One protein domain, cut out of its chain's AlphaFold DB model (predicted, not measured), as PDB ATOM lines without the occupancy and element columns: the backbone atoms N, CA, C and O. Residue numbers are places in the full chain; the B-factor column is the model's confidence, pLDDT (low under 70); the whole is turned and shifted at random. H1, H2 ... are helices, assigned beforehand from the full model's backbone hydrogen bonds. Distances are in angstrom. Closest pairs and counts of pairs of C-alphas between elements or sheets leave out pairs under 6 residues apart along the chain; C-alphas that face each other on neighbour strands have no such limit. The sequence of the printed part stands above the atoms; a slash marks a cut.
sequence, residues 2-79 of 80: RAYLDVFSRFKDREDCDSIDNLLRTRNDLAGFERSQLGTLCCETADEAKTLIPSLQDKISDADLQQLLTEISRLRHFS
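What this domain is: This is residues 2 to 79 of the 80 residues of the protein "RPOL4c domain-containing protein" of Macrophomina phaseolina (strain MS6) (UniProt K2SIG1). Two roughly antiparallel helices, H2 and H5, lie side by side and meet over a part of their lengths; H3 packs on the later part of H2, and H4 meets the earlier part of H5 with its first residue, Ala 46, coming closest and points away from it, both on one side of that pair, with H3 nearest the middle. The short first helix H1 sits off at one end, where residues 2 to 7 stick out from the body. The printed part has 78 residues with five named helices, H1 to H5 in order along the chain, and no named strand, and its class is all helix. The whole is compact, with a radius of gyration of the C-alphas of 12.3 A, yet elongated in outline, spanning 34 by 22 by 20 A.

Where its parts are: Find C-alpha 2 at (13.965, 210.473, 101.651); there H1 begins, and it runs through residues 2 to 8. Next look at residues 14 to 25, where H2 covers 16.3 A from first to last C-alpha. H3 follows at residues 32 to 41, beginning at C-alpha 32 at (16.853, 189.047, 108.783) and covering 14.4 A. H4 takes residues 46 to 52. H5, the longest helix, takes residues 62 to 77 and covers 22.5 A, ending at C-alpha 77 at (-3.693, 195.707, 97.759).

How they stand to each other: Start with H2, where residues 16 to 20 touch residues 72 to 76 of H5; the closest C-alphas, those of Asp 16 and Leu 75, are 6.4 A apart. These two helices run opposite ways at a shallow tilt of 10 degrees. Residues 20 to 25 of H2 touch H3, closest at the C-alphas of Leu 24 and Arg 35, 5.8 A apart, at a steep tilt of 47 degrees, opposite ways. H3 is close to H5 but not clearly touching, with the C-alphas of Gly 39 and Ile 72 closest at 7.2 A. H3 is also close to H4 but not clearly touching, with Leu 38 and Ala 49 closest at 7.4 A between C-alphas. Residues 62 to 69 of H5 touch H4 about perpendicular, at 84 degrees, and the C-alphas of Ala 46 and Gln 66 come closest at 5.2 A. The helix packing is mostly crossed, but only just: of the 3 touching pairs, 1 is at a shallow tilt. H1 touches no helix, and it is only just apart from H3, with closest C-alphas 8.3 A apart. In H1, H2, H3, H4 and H5, every O i to N i+4 pair is within hydrogen-bond range.

The domain as a whole: The two C-alphas farthest apart are those of Ala 3 and Ser 61, at 35.9 A. The printed part has no cut. The links H1 to H2 and H3 to H4 are tight, those from H2 to H3 and H4 to H5 are short, and no link is long. The mean pLDDT of the printed part is 90.2; look at residues 77 to 79 for the 3 residues under 70.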
ATOM      1  N   ARG A   2      15.427 210.337 101.434       80.56
ATOM      2  CA  ARG A   2      13.965 210.473 101.651       80.56
ATOM      3  C   ARG A   2      13.118 210.264 100.388       80.56
ATOM      4  O   ARG A   2      12.293 209.370 100.375       80.56
ATOM      5  N   ALA A   3      13.434 210.971  99.301       88.94
ATOM      6  CA  ALA A   3      12.706 210.826  98.034       88.94
ATOM      7  C   ALA A   3      12.737 209.400  97.444       88.94
ATOM      8  O   ALA A   3      11.820 209.012  96.739       88.94
ATOM      9  N   TYR A   4      13.779 208.612  97.733       87.38
ATOM     10  CA  TYR A   4      13.837 207.213  97.301       87.38
ATOM     11  C   TYR A   4      12.857 206.359  98.111       87.38
ATOM     12  O   TYR A   4      12.096 205.589  97.539       87.38
ATOM     13  N   LEU A   5      12.840 206.532  99.435       85.56
ATOM     14  CA  LEU A   5      11.913 205.813 100.306       85.56
ATOM     15  C   LEU A   5      10.458 206.181  99.994       85.56
ATOM     16  O   LEU A   5       9.641 205.281  99.888       85.56
ATOM     17  N   ASP A   6      10.149 207.452  99.729       84.44
ATOM     18  CA  ASP A   6       8.782 207.872  99.378       84.44
ATOM     19  C   ASP A   6       8.284 207.252  98.058       84.44
ATOM     20  O   ASP A   6       7.101 206.940  97.925       84.44
ATOM     21  N   VAL A   7       9.178 207.060  97.079       84.44
ATOM     22  CA  VAL A   7       8.843 206.473  95.769       84.44
ATOM     23  C   VAL A   7       8.749 204.948  95.833       84.44
ATOM     24  O   VAL A   7       7.867 204.361  95.207       84.44
ATOM     25  N   PHE A   8       9.659 204.299  96.561       84.88
ATOM     26  CA  PHE A   8       9.775 202.840  96.582       84.88
ATOM     27  C   PHE A   8       9.093 202.174  97.781       84.88
ATOM     28  O   PHE A   8       9.046 200.944  97.815       84.88
ATOM     29  N   SER A   9       8.536 202.935  98.734       85.44
ATOM     30  CA  SER A   9       7.746 202.349  99.820       85.44
ATOM     31  C   SER A   9       6.534 201.626  99.246       85.44
ATOM     32  O   SER A   9       5.644 202.241  98.657       85.44
ATOM     33  N   ARG A  10       6.520 200.301  99.405       82.94
ATOM     34  CA  ARG A  10       5.420 199.436  98.956       82.94
ATOM     35  C   ARG A  10       4.224 199.476  99.902       82.94
ATOM     36  O   ARG A  10       3.112 199.241  99.454       82.94
ATOM     37  N   PHE A  11       4.469 199.841 101.155       82.69
ATOM     38  CA  PHE A  11       3.476 199.975 102.215       82.69
ATOM     39  C   PHE A  11       3.565 201.401 102.745       82.69
ATOM     40  O   PHE A  11       4.642 201.851 103.144       82.69
ATOM     41  N   LYS A  12       2.472 202.157 102.636       80.50
ATOM     42  CA  LYS A  12       2.428 203.569 103.054       80.50
ATOM     43  C   LYS A  12       1.797 203.726 104.426       80.50
ATOM     44  O   LYS A  12       2.184 204.629 105.168       80.50
ATOM     45  N   ASP A  13       0.892 202.817 104.764       85.12
ATOM     46  CA  ASP A  13       0.228 202.800 106.049       85.12
ATOM     47  C   ASP A  13       1.052 202.036 107.080       85.12
ATOM     48  O   ASP A  13       1.719 201.030 106.809       85.12
ATOM     49  N   ARG A  14       1.028 202.559 108.305       85.69
ATOM     50  CA  ARG A  14       1.763 201.972 109.423       85.69
ATOM     51  C   ARG A  14       1.215 200.593 109.791       85.69
ATOM     52  O   ARG A  14       1.995 199.714 110.133       85.69
ATOM     53  N   GLU A  15      -0.098 200.409 109.683       86.81
ATOM     54  CA  GLU A  15      -0.759 199.131 109.969       86.81
ATOM     55  C   GLU A  15      -0.330 198.032 108.985       86.81
ATOM     56  O   GLU A  15      -0.080 196.900 109.404       86.81
ATOM     57  N   ASP A  16      -0.140 198.370 107.708       85.94
ATOM     58  CA  ASP A  16       0.366 197.432 106.699       85.94
ATOM     59  C   ASP A  16       1.821 197.045 106.981       85.94
ATOM     60  O   ASP A  16       2.188 195.869 106.921       85.94
ATOM     61  N   CYS A  17       2.649 198.030 107.354       87.19
ATOM     62  CA  CYS A  17       4.035 197.792 107.761       87.19
ATOM     63  C   CYS A  17       4.114 196.831 108.956       87.19
ATOM     64  O   CYS A  17       4.889 195.873 108.925       87.19
ATOM     65  N   ASP A  18       3.300 197.067 109.987       89.81
ATOM     66  CA  ASP A  18       3.270 196.241 111.196       89.81
ATOM     67  C   ASP A  18       2.738 194.827 110.889       89.81
ATOM     68  O   ASP A  18       3.261 193.832 111.398       89.81
ATOM     69  N   SER A  19       1.742 194.711 110.006       90.94
ATOM     70  CA  SER A  19       1.191 193.422 109.562       90.94
ATOM     71  C   SER A  19       2.233 192.575 108.828       90.94
ATOM     72  O   SER A  19       2.347 191.373 109.076       90.94
ATOM     73  N   ILE A  20       3.043 193.198 107.972       90.94
ATOM     74  CA  ILE A  20       4.103 192.517 107.219       90.94
ATOM     75  C   ILE A  20       5.285 192.157 108.100       90.94
ATOM     76  O   ILE A  20       5.813 191.050 107.975       90.94
ATOM     77  N   ASP A  21       5.691 193.051 109.003       90.81
ATOM     78  CA  ASP A  21       6.751 192.752 109.964       90.81
ATOM     79  C   ASP A  21       6.355 191.544 110.826       90.81
ATOM     80  O   ASP A  21       7.141 190.608 110.980       90.81
ATOM     81  N   ASN A  22       5.106 191.492 111.297       92.25
ATOM     82  CA  ASN A  22       4.588 190.345 112.037       92.25
ATOM     83  C   ASN A  22       4.575 189.064 111.193       92.25
ATOM     84  O   ASN A  22       5.089 188.043 111.654       92.25
ATOM     85  N   LEU A  23       4.060 189.117 109.959       92.69
ATOM     86  CA  LEU A  23       4.038 187.976 109.039       92.69
ATOM     87  C   LEU A  23       5.448 187.413 108.810       92.69
ATOM     88  O   LEU A  23       5.690 186.222 109.013       92.69
ATOM     89  N   LEU A  24       6.407 188.268 108.456       91.62
ATOM     90  CA  LEU A  24       7.783 187.865 108.166       91.62
ATOM     91  C   LEU A  24       8.531 187.385 109.413       91.62
ATOM     92  O   LEU A  24       9.385 186.503 109.318       91.62
ATOM     93  N   ARG A  25       8.224 187.922 110.598       90.62
ATOM     94  CA  ARG A  25       8.827 187.472 111.862       90.62
ATOM     95  C   ARG A  25       8.435 186.057 112.255       90.62
ATOM     96  O   ARG A  25       9.216 185.426 112.959       90.62
ATOM     97  N   THR A  26       7.298 185.543 111.786       90.44
ATOM     98  CA  THR A  26       6.926 184.136 112.025       90.44
ATOM     99  C   THR A  26       7.870 183.145 111.332       90.44
ATOM    100  O   THR A  26       7.983 181.994 111.757       90.44
ATOM    101  N   ARG A  27       8.604 183.595 110.304       90.25
ATOM    102  CA  ARG A  27       9.558 182.796 109.528       90.25
ATOM    103  C   ARG A  27      10.938 182.779 110.179       90.25
ATOM    104  O   ARG A  27      11.865 183.469 109.752       90.25
ATOM    105  N   ASN A  28      11.068 181.983 111.241       89.44
ATOM    106  CA  ASN A  28      12.335 181.771 111.959       89.44
ATOM    107  C   ASN A  28      13.388 181.021 111.122       89.44
ATOM    108  O   ASN A  28      14.572 181.041 111.451       89.44
ATOM    109  N   ASP A  29      12.946 180.366 110.051       90.50
ATOM    110  CA  ASP A  29      13.755 179.696 109.034       90.50
ATOM    111  C   ASP A  29      14.475 180.677 108.089       90.50
ATOM    112  O   ASP A  29      15.430 180.293 107.409       90.50
ATOM    113  N   LEU A  30      14.067 181.952 108.080       94.00
ATOM    114  CA  LEU A  30      14.622 182.990 107.217       94.00
ATOM    115  C   LEU A  30      15.512 183.970 107.992       94.00
ATOM    116  O   LEU A  30      15.188 184.464 109.077       94.00
ATOM    117  N   ALA A  31      16.643 184.334 107.390       95.00
ATOM    118  CA  ALA A  31      17.528 185.354 107.931       95.00
ATOM    119  C   ALA A  31      16.845 186.734 107.943       95.00
ATOM    120  O   ALA A  31      15.893 187.000 107.210       95.00
ATOM    121  N   GLY A  32      17.349 187.661 108.769       94.00
ATOM    122  CA  GLY A  32      16.853 189.047 108.783       94.00
ATOM    123  C   GLY A  32      16.905 189.702 107.399       94.00
ATOM    124  O   GLY A  32      15.934 190.314 106.972       94.00
ATOM    125  N   PHE A  33      17.997 189.478 106.664       94.69
ATOM    126  CA  PHE A  33      18.167 189.993 105.305       94.69
ATOM    127  C   PHE A  33      17.111 189.455 104.327       94.69
ATOM    128  O   PHE A  33      16.511 190.232 103.595       94.69
ATOM    129  N   GLU A  34      16.847 188.148 104.344       95.75
ATOM    130  CA  GLU A  34      15.883 187.495 103.442       95.75
ATOM    131  C   GLU A  34      14.465 188.014 103.672       95.75
ATOM    132  O   GLU A  34      13.771 188.368 102.722       95.75
ATOM    133  N   ARG A  35      14.073 188.150 104.943       95.00
ATOM    134  CA  ARG A  35      12.787 188.741 105.330       95.00
ATOM    135  C   ARG A  35      12.652 190.166 104.799       95.00
ATOM    136  O   ARG A  35      11.664 190.485 104.145       95.00
ATOM    137  N   SER A  36      13.668 191.006 105.008       93.56
ATOM    138  CA  SER A  36      13.662 192.379 104.493       93.56
ATOM    139  C   SER A  36      13.589 192.440 102.963       93.56
ATOM    140  O   SER A  36      12.872 193.287 102.430       93.56
ATOM    141  N   GLN A  37      14.288 191.553 102.249       95.06
ATOM    142  CA  GLN A  37      14.243 191.504 100.784       95.06
ATOM    143  C   GLN A  37      12.853 191.110 100.269       95.06
ATOM    144  O   GLN A  37      12.330 191.794  99.393       95.06
ATOM    145  N   LEU A  38      12.213 190.091 100.855       94.06
ATOM    146  CA  LEU A  38      10.859 189.664 100.468       94.06
ATOM    147  C   LEU A  38       9.820 190.783 100.650       94.06
ATOM    148  O   LEU A  38       8.986 190.996  99.771       94.06
ATOM    149  N   GLY A  39       9.910 191.545 101.744       91.12
ATOM    150  CA  GLY A  39       9.036 192.699 101.985       91.12
ATOM    151  C   GLY A  39       9.327 193.920 101.100       91.12
ATOM    152  O   GLY A  39       8.447 194.752 100.907       91.12
ATOM    153  N   THR A  40      10.539 194.044 100.547       90.75
ATOM    154  CA  THR A  40      10.946 195.213  99.740       90.75
ATOM    155  C   THR A  40      10.736 194.989  98.244       90.75
ATOM    156  O   THR A  40      10.246 195.875  97.541       90.75
ATOM    157  N   LEU A  41      11.138 193.818  97.744       92.19
ATOM    158  CA  LEU A  41      11.090 193.485  96.321       92.19
ATOM    159  C   LEU A  41       9.670 193.127  95.870       92.19
ATOM    160  O   LEU A  41       9.310 193.447  94.741       92.19
ATOM    161  N   CYS A  42       8.861 192.540  96.764       87.94
ATOM    162  CA  CYS A  42       7.494 192.089  96.483       87.94
ATOM    163  C   CYS A  42       7.398 191.219  95.218       87.94
ATOM    164  O   CYS A  42       6.558 191.487  94.358       87.94
ATOM    165  N   CYS A  43       8.264 190.207  95.114       93.44
ATOM    166  CA  CYS A  43       8.264 189.254  94.007       93.44
ATOM    167  C   CYS A  43       6.892 188.580  93.848       93.44
ATOM    168  O   CYS A  43       6.196 188.323  94.834       93.44
ATOM    169  N   GLU A  44       6.523 188.248  92.618       92.44
ATOM    170  CA  GLU A  44       5.232 187.623  92.310       92.44
ATOM    171  C   GLU A  44       5.313 186.095  92.343       92.44
ATOM    172  O   GLU A  44       4.330 185.418  92.663       92.44
ATOM    173  N   THR A  45       6.493 185.543  92.046       96.69
ATOM    174  CA  THR A  45       6.703 184.096  91.948       96.69
ATOM    175  C   THR A  45       7.850 183.608  92.826       96.69
ATOM    176  O   THR A  45       8.820 184.327  93.075       96.69
ATOM    177  N   ALA A  46       7.757 182.355  93.280       96.88
ATOM    178  CA  ALA A  46       8.838 181.690  94.006       96.88
ATOM    179  C   ALA A  46      10.141 181.626  93.184       96.88
ATOM    180  O   ALA A  46      11.220 181.820  93.743       96.88
ATOM    181  N   ASP A  47      10.036 181.418  91.868       97.00
ATOM    182  CA  ASP A  47      11.174 181.398  90.940       97.00
ATOM    183  C   ASP A  47      11.888 182.759  90.873       97.00
ATOM    184  O   ASP A  47      13.105 182.841  91.047       97.00
ATOM    185  N   GLU A  48      11.130 183.851  90.734       97.62
ATOM    186  CA  GLU A  48      11.671 185.212  90.780       97.62
ATOM    187  C   GLU A  48      12.334 185.501  92.133       97.62
ATOM    188  O   GLU A  48      13.463 185.993  92.188       97.62
ATOM    189  N   ALA A  49      11.663 185.163  93.238       97.38
ATOM    190  CA  ALA A  49      12.194 185.377  94.580       97.38
ATOM    191  C   ALA A  49      13.508 184.619  94.812       97.38
ATOM    192  O   ALA A  49      14.447 185.188  95.366       97.38
ATOM    193  N   LYS A  50      13.610 183.368  94.351       97.19
ATOM    194  CA  LYS A  50      14.841 182.571  94.439       97.19
ATOM    195  C   LYS A  50      15.933 183.061  93.489       97.19
ATOM    196  O   LYS A  50      17.103 183.053  93.860       97.19
ATOM    197  N   THR A  51      15.567 183.578  92.319       97.44
ATOM    198  CA  THR A  51      16.515 184.198  91.382       97.44
ATOM    199  C   THR A  51      17.132 185.475  91.959       97.44
ATOM    200  O   THR A  51      18.340 185.685  91.855       97.44
ATOM    201  N   LEU A  52      16.323 186.328  92.597       96.88
ATOM    202  CA  LEU A  52      16.779 187.594  93.184       96.88
ATOM    203  C   LEU A  52      17.431 187.417  94.564       96.88
ATOM    204  O   LEU A  52      18.320 188.186  94.933       96.88
ATOM    205  N   ILE A  53      17.005 186.406  95.326       96.62
ATOM    206  CA  ILE A  53      17.477 186.106  96.680       96.62
ATOM    207  C   ILE A  53      17.965 184.644  96.709       96.62
ATOM    208  O   ILE A  53      17.311 183.770  97.284       96.62
ATOM    209  N   PRO A  54      19.141 184.349  96.124       95.88
ATOM    210  CA  PRO A  54      19.620 182.974  95.941       95.88
ATOM    211  C   PRO A  54      19.851 182.213  97.251       95.88
ATOM    212  O   PRO A  54      19.884 180.986  97.262       95.88
ATOM    213  N   SER A  55      19.960 182.905  98.389       96.12
ATOM    214  CA  SER A  55      20.066 182.261  99.701       96.12
ATOM    215  C   SER A  55      18.778 181.547 100.155       96.12
ATOM    216  O   SER A  55      18.829 180.794 101.128       96.12
ATOM    217  N   LEU A  56      17.654 181.731  99.445       95.44
ATOM    218  CA  LEU A  56      16.383 181.033  99.678       95.44
ATOM    219  C   LEU A  56      16.305 179.637  99.040       95.44
ATOM    220  O   LEU A  56      15.407 178.878  99.409       95.44
ATOM    221  N   GLN A  57      17.195 179.299  98.096       93.00
ATOM    222  CA  GLN A  57      17.051 178.142  97.195       93.00
ATOM    223  C   GLN A  57      16.703 176.836  97.929       93.00
ATOM    224  O   GLN A  57      15.748 176.160  97.544       93.00
ATOM    225  N   ASP A  58      17.415 176.558  99.024       91.69
ATOM    226  CA  ASP A  58      17.323 175.312  99.795       91.69
ATOM    227  C   ASP A  58      16.693 175.493 101.191       91.69
ATOM    228  O   ASP A  58      16.669 174.558 101.990       91.69
ATOM    229  N   LYS A  59      16.204 176.697 101.522       94.25
ATOM    230  CA  LYS A  59      15.655 177.009 102.858       94.25
ATOM    231  C   LYS A  59      14.145 176.857 102.957       94.25
ATOM    232  O   LYS A  59      13.628 176.544 104.023       94.25
ATOM    233  N   ILE A  60      13.448 177.122 101.859       94.69
ATOM    234  CA  ILE A  60      11.990 177.171 101.791       94.69
ATOM    235  C   ILE A  60      11.525 176.484 100.507       94.69
ATOM    236  O   ILE A  60      12.136 176.635  99.442       94.69
ATOM    237  N   SER A  61      10.446 175.707 100.603       96.31
ATOM    238  CA  SER A  61       9.839 175.080  99.429       96.31
ATOM    239  C   SER A  61       9.190 176.135  98.528       96.31
ATOM    240  O   SER A  61       8.754 177.185  99.000       96.31
ATOM    241  N   ASP A  62       9.092 175.860  97.227       96.44
ATOM    242  CA  ASP A  62       8.454 176.796  96.291       96.44
ATOM    243  C   ASP A  62       6.978 177.022  96.641       96.44
ATOM    244  O   ASP A  62       6.479 178.135  96.503       96.44
ATOM    245  N   ALA A  63       6.293 175.996  97.158       96.62
ATOM    246  CA  ALA A  63       4.905 176.092  97.596       96.62
ATOM    247  C   ALA A  63       4.748 177.030  98.806       96.62
ATOM    248  O   ALA A  63       3.920 177.942  98.770       96.62
ATOM    249  N   ASP A  64       5.579 176.860  99.840       95.44
ATOM    250  CA  ASP A  64       5.534 177.704 101.043       95.44
ATOM    251  C   ASP A  64       5.964 179.141 100.736       95.44
ATOM    252  O   ASP A  64       5.431 180.095 101.308       95.44
ATOM    253  N   LEU A  65       6.934 179.308  99.832       96.12
ATOM    254  CA  LEU A  65       7.377 180.620  99.375       96.12
ATOM    255  C   LEU A  65       6.275 181.313  98.575       96.12
ATOM    256  O   LEU A  65       5.974 182.473  98.839       96.12
ATOM    257  N   GLN A  66       5.625 180.607  97.652       97.12
ATOM    258  CA  GLN A  66       4.527 181.166  96.868       97.12
ATOM    259  C   GLN A  66       3.341 181.566  97.753       97.12
ATOM    260  O   GLN A  66       2.726 182.612  97.521       97.12
ATOM    261  N   GLN A  67       3.030 180.776  98.786       95.62
ATOM    262  CA  GLN A  67       2.005 181.132  99.763       95.62
ATOM    263  C   GLN A  67       2.374 182.424 100.507       95.62
ATOM    264  O   GLN A  67       1.562 183.347 100.559       95.62
ATOM    265  N   LEU A  68       3.611 182.526 101.006       94.88
ATOM    266  CA  LEU A  68       4.099 183.723 101.690       94.88
ATOM    267  C   LEU A  68       4.039 184.968 100.789       94.88
ATOM    268  O   LEU A  68       3.537 186.007 101.210       94.88
ATOM    269  N   LEU A  69       4.496 184.867  99.536       94.88
ATOM    270  CA  LEU A  69       4.430 185.964  98.562       94.88
ATOM    271  C   LEU A  69       2.982 186.386  98.274       94.88
ATOM    272  O   LEU A  69       2.689 187.576  98.159       94.88
ATOM    273  N   THR A  70       2.059 185.425  98.218       94.25
ATOM    274  CA  THR A  70       0.628 185.699  98.032       94.25
ATOM    275  C   THR A  70       0.045 186.467  99.219       94.25
ATOM    276  O   THR A  70      -0.727 187.405  99.022       94.25
ATOM    277  N   GLU A  71       0.419 186.111 100.449       92.12
ATOM    278  CA  GLU A  71      -0.005 186.824 101.660       92.12
ATOM    279  C   GLU A  71       0.559 188.253 101.709       92.12
ATOM    280  O   GLU A  71      -0.198 189.196 101.935       92.12
ATOM    281  N   ILE A  72       1.846 188.437 101.386       91.19
ATOM    282  CA  ILE A  72       2.475 189.766 101.269       91.19
ATOM    283  C   ILE A  72       1.767 190.612 100.200       91.19
ATOM    284  O   ILE A  72       1.467 191.784 100.424       91.19
ATOM    285  N   SER A  73       1.461 190.021  99.040       89.69
ATOM    286  CA  SER A  73       0.769 190.714  97.950       89.69
ATOM    287  C   SER A  73      -0.641 191.149  98.352       89.69
ATOM    288  O   SER A  73      -1.051 192.259  98.020       89.69
ATOM    289  N   ARG A  74      -1.378 190.343  99.128       88.31
ATOM    290  CA  ARG A  74      -2.699 190.738  99.648       88.31
ATOM    291  C   ARG A  74      -2.614 191.980 100.528       88.31
ATOM    292  O   ARG A  74      -3.376 192.909 100.298       88.31
ATOM    293  N   LEU A  75      -1.659 192.026 101.457       85.56
ATOM    294  CA  LEU A  75      -1.445 193.180 102.342       85.56
ATOM    295  C   LEU A  75      -1.099 194.462 101.568       85.56
ATOM    296  O   LEU A  75      -1.389 195.552 102.035       85.56
ATOM    297  N   ARG A  76      -0.546 194.343 100.355       78.69
ATOM    298  CA  ARG A  76      -0.253 195.488  99.476       78.69
ATOM    299  C   ARG A  76      -1.490 196.087  98.803       78.69
ATOM    300  O   ARG A  76      -1.467 197.256  98.448       78.69
ATOM    301  N   HIS A  77      -2.524 195.285  98.546       65.12
ATOM    302  CA  HIS A  77      -3.693 195.707  97.759       65.12
ATOM    303  C   HIS A  77      -4.886 196.147  98.616       65.12
ATOM    304  O   HIS A  77      -5.881 196.583  98.053       65.12
ATOM    305  N   PHE A  78      -4.809 196.060  99.948       55.97
ATOM    306  CA  PHE A  78      -5.851 196.613 100.825       55.97
ATOM    307  C   PHE A  78      -5.869 198.150 100.853       55.97
ATOM    308  O   PHE A  78      -6.818 198.731 101.371       55.97
ATOM    309  N   SER A  79      -4.871 198.804 100.257       50.03
ATOM    310  CA  SER A  79      -4.828 200.249 100.043       50.03
ATOM    311  C   SER A  79      -5.614 200.656  98.773       50.03
ATOM    312  O   SER A  79      -5.015 201.109  97.794       50.03
TER     313      SER A  79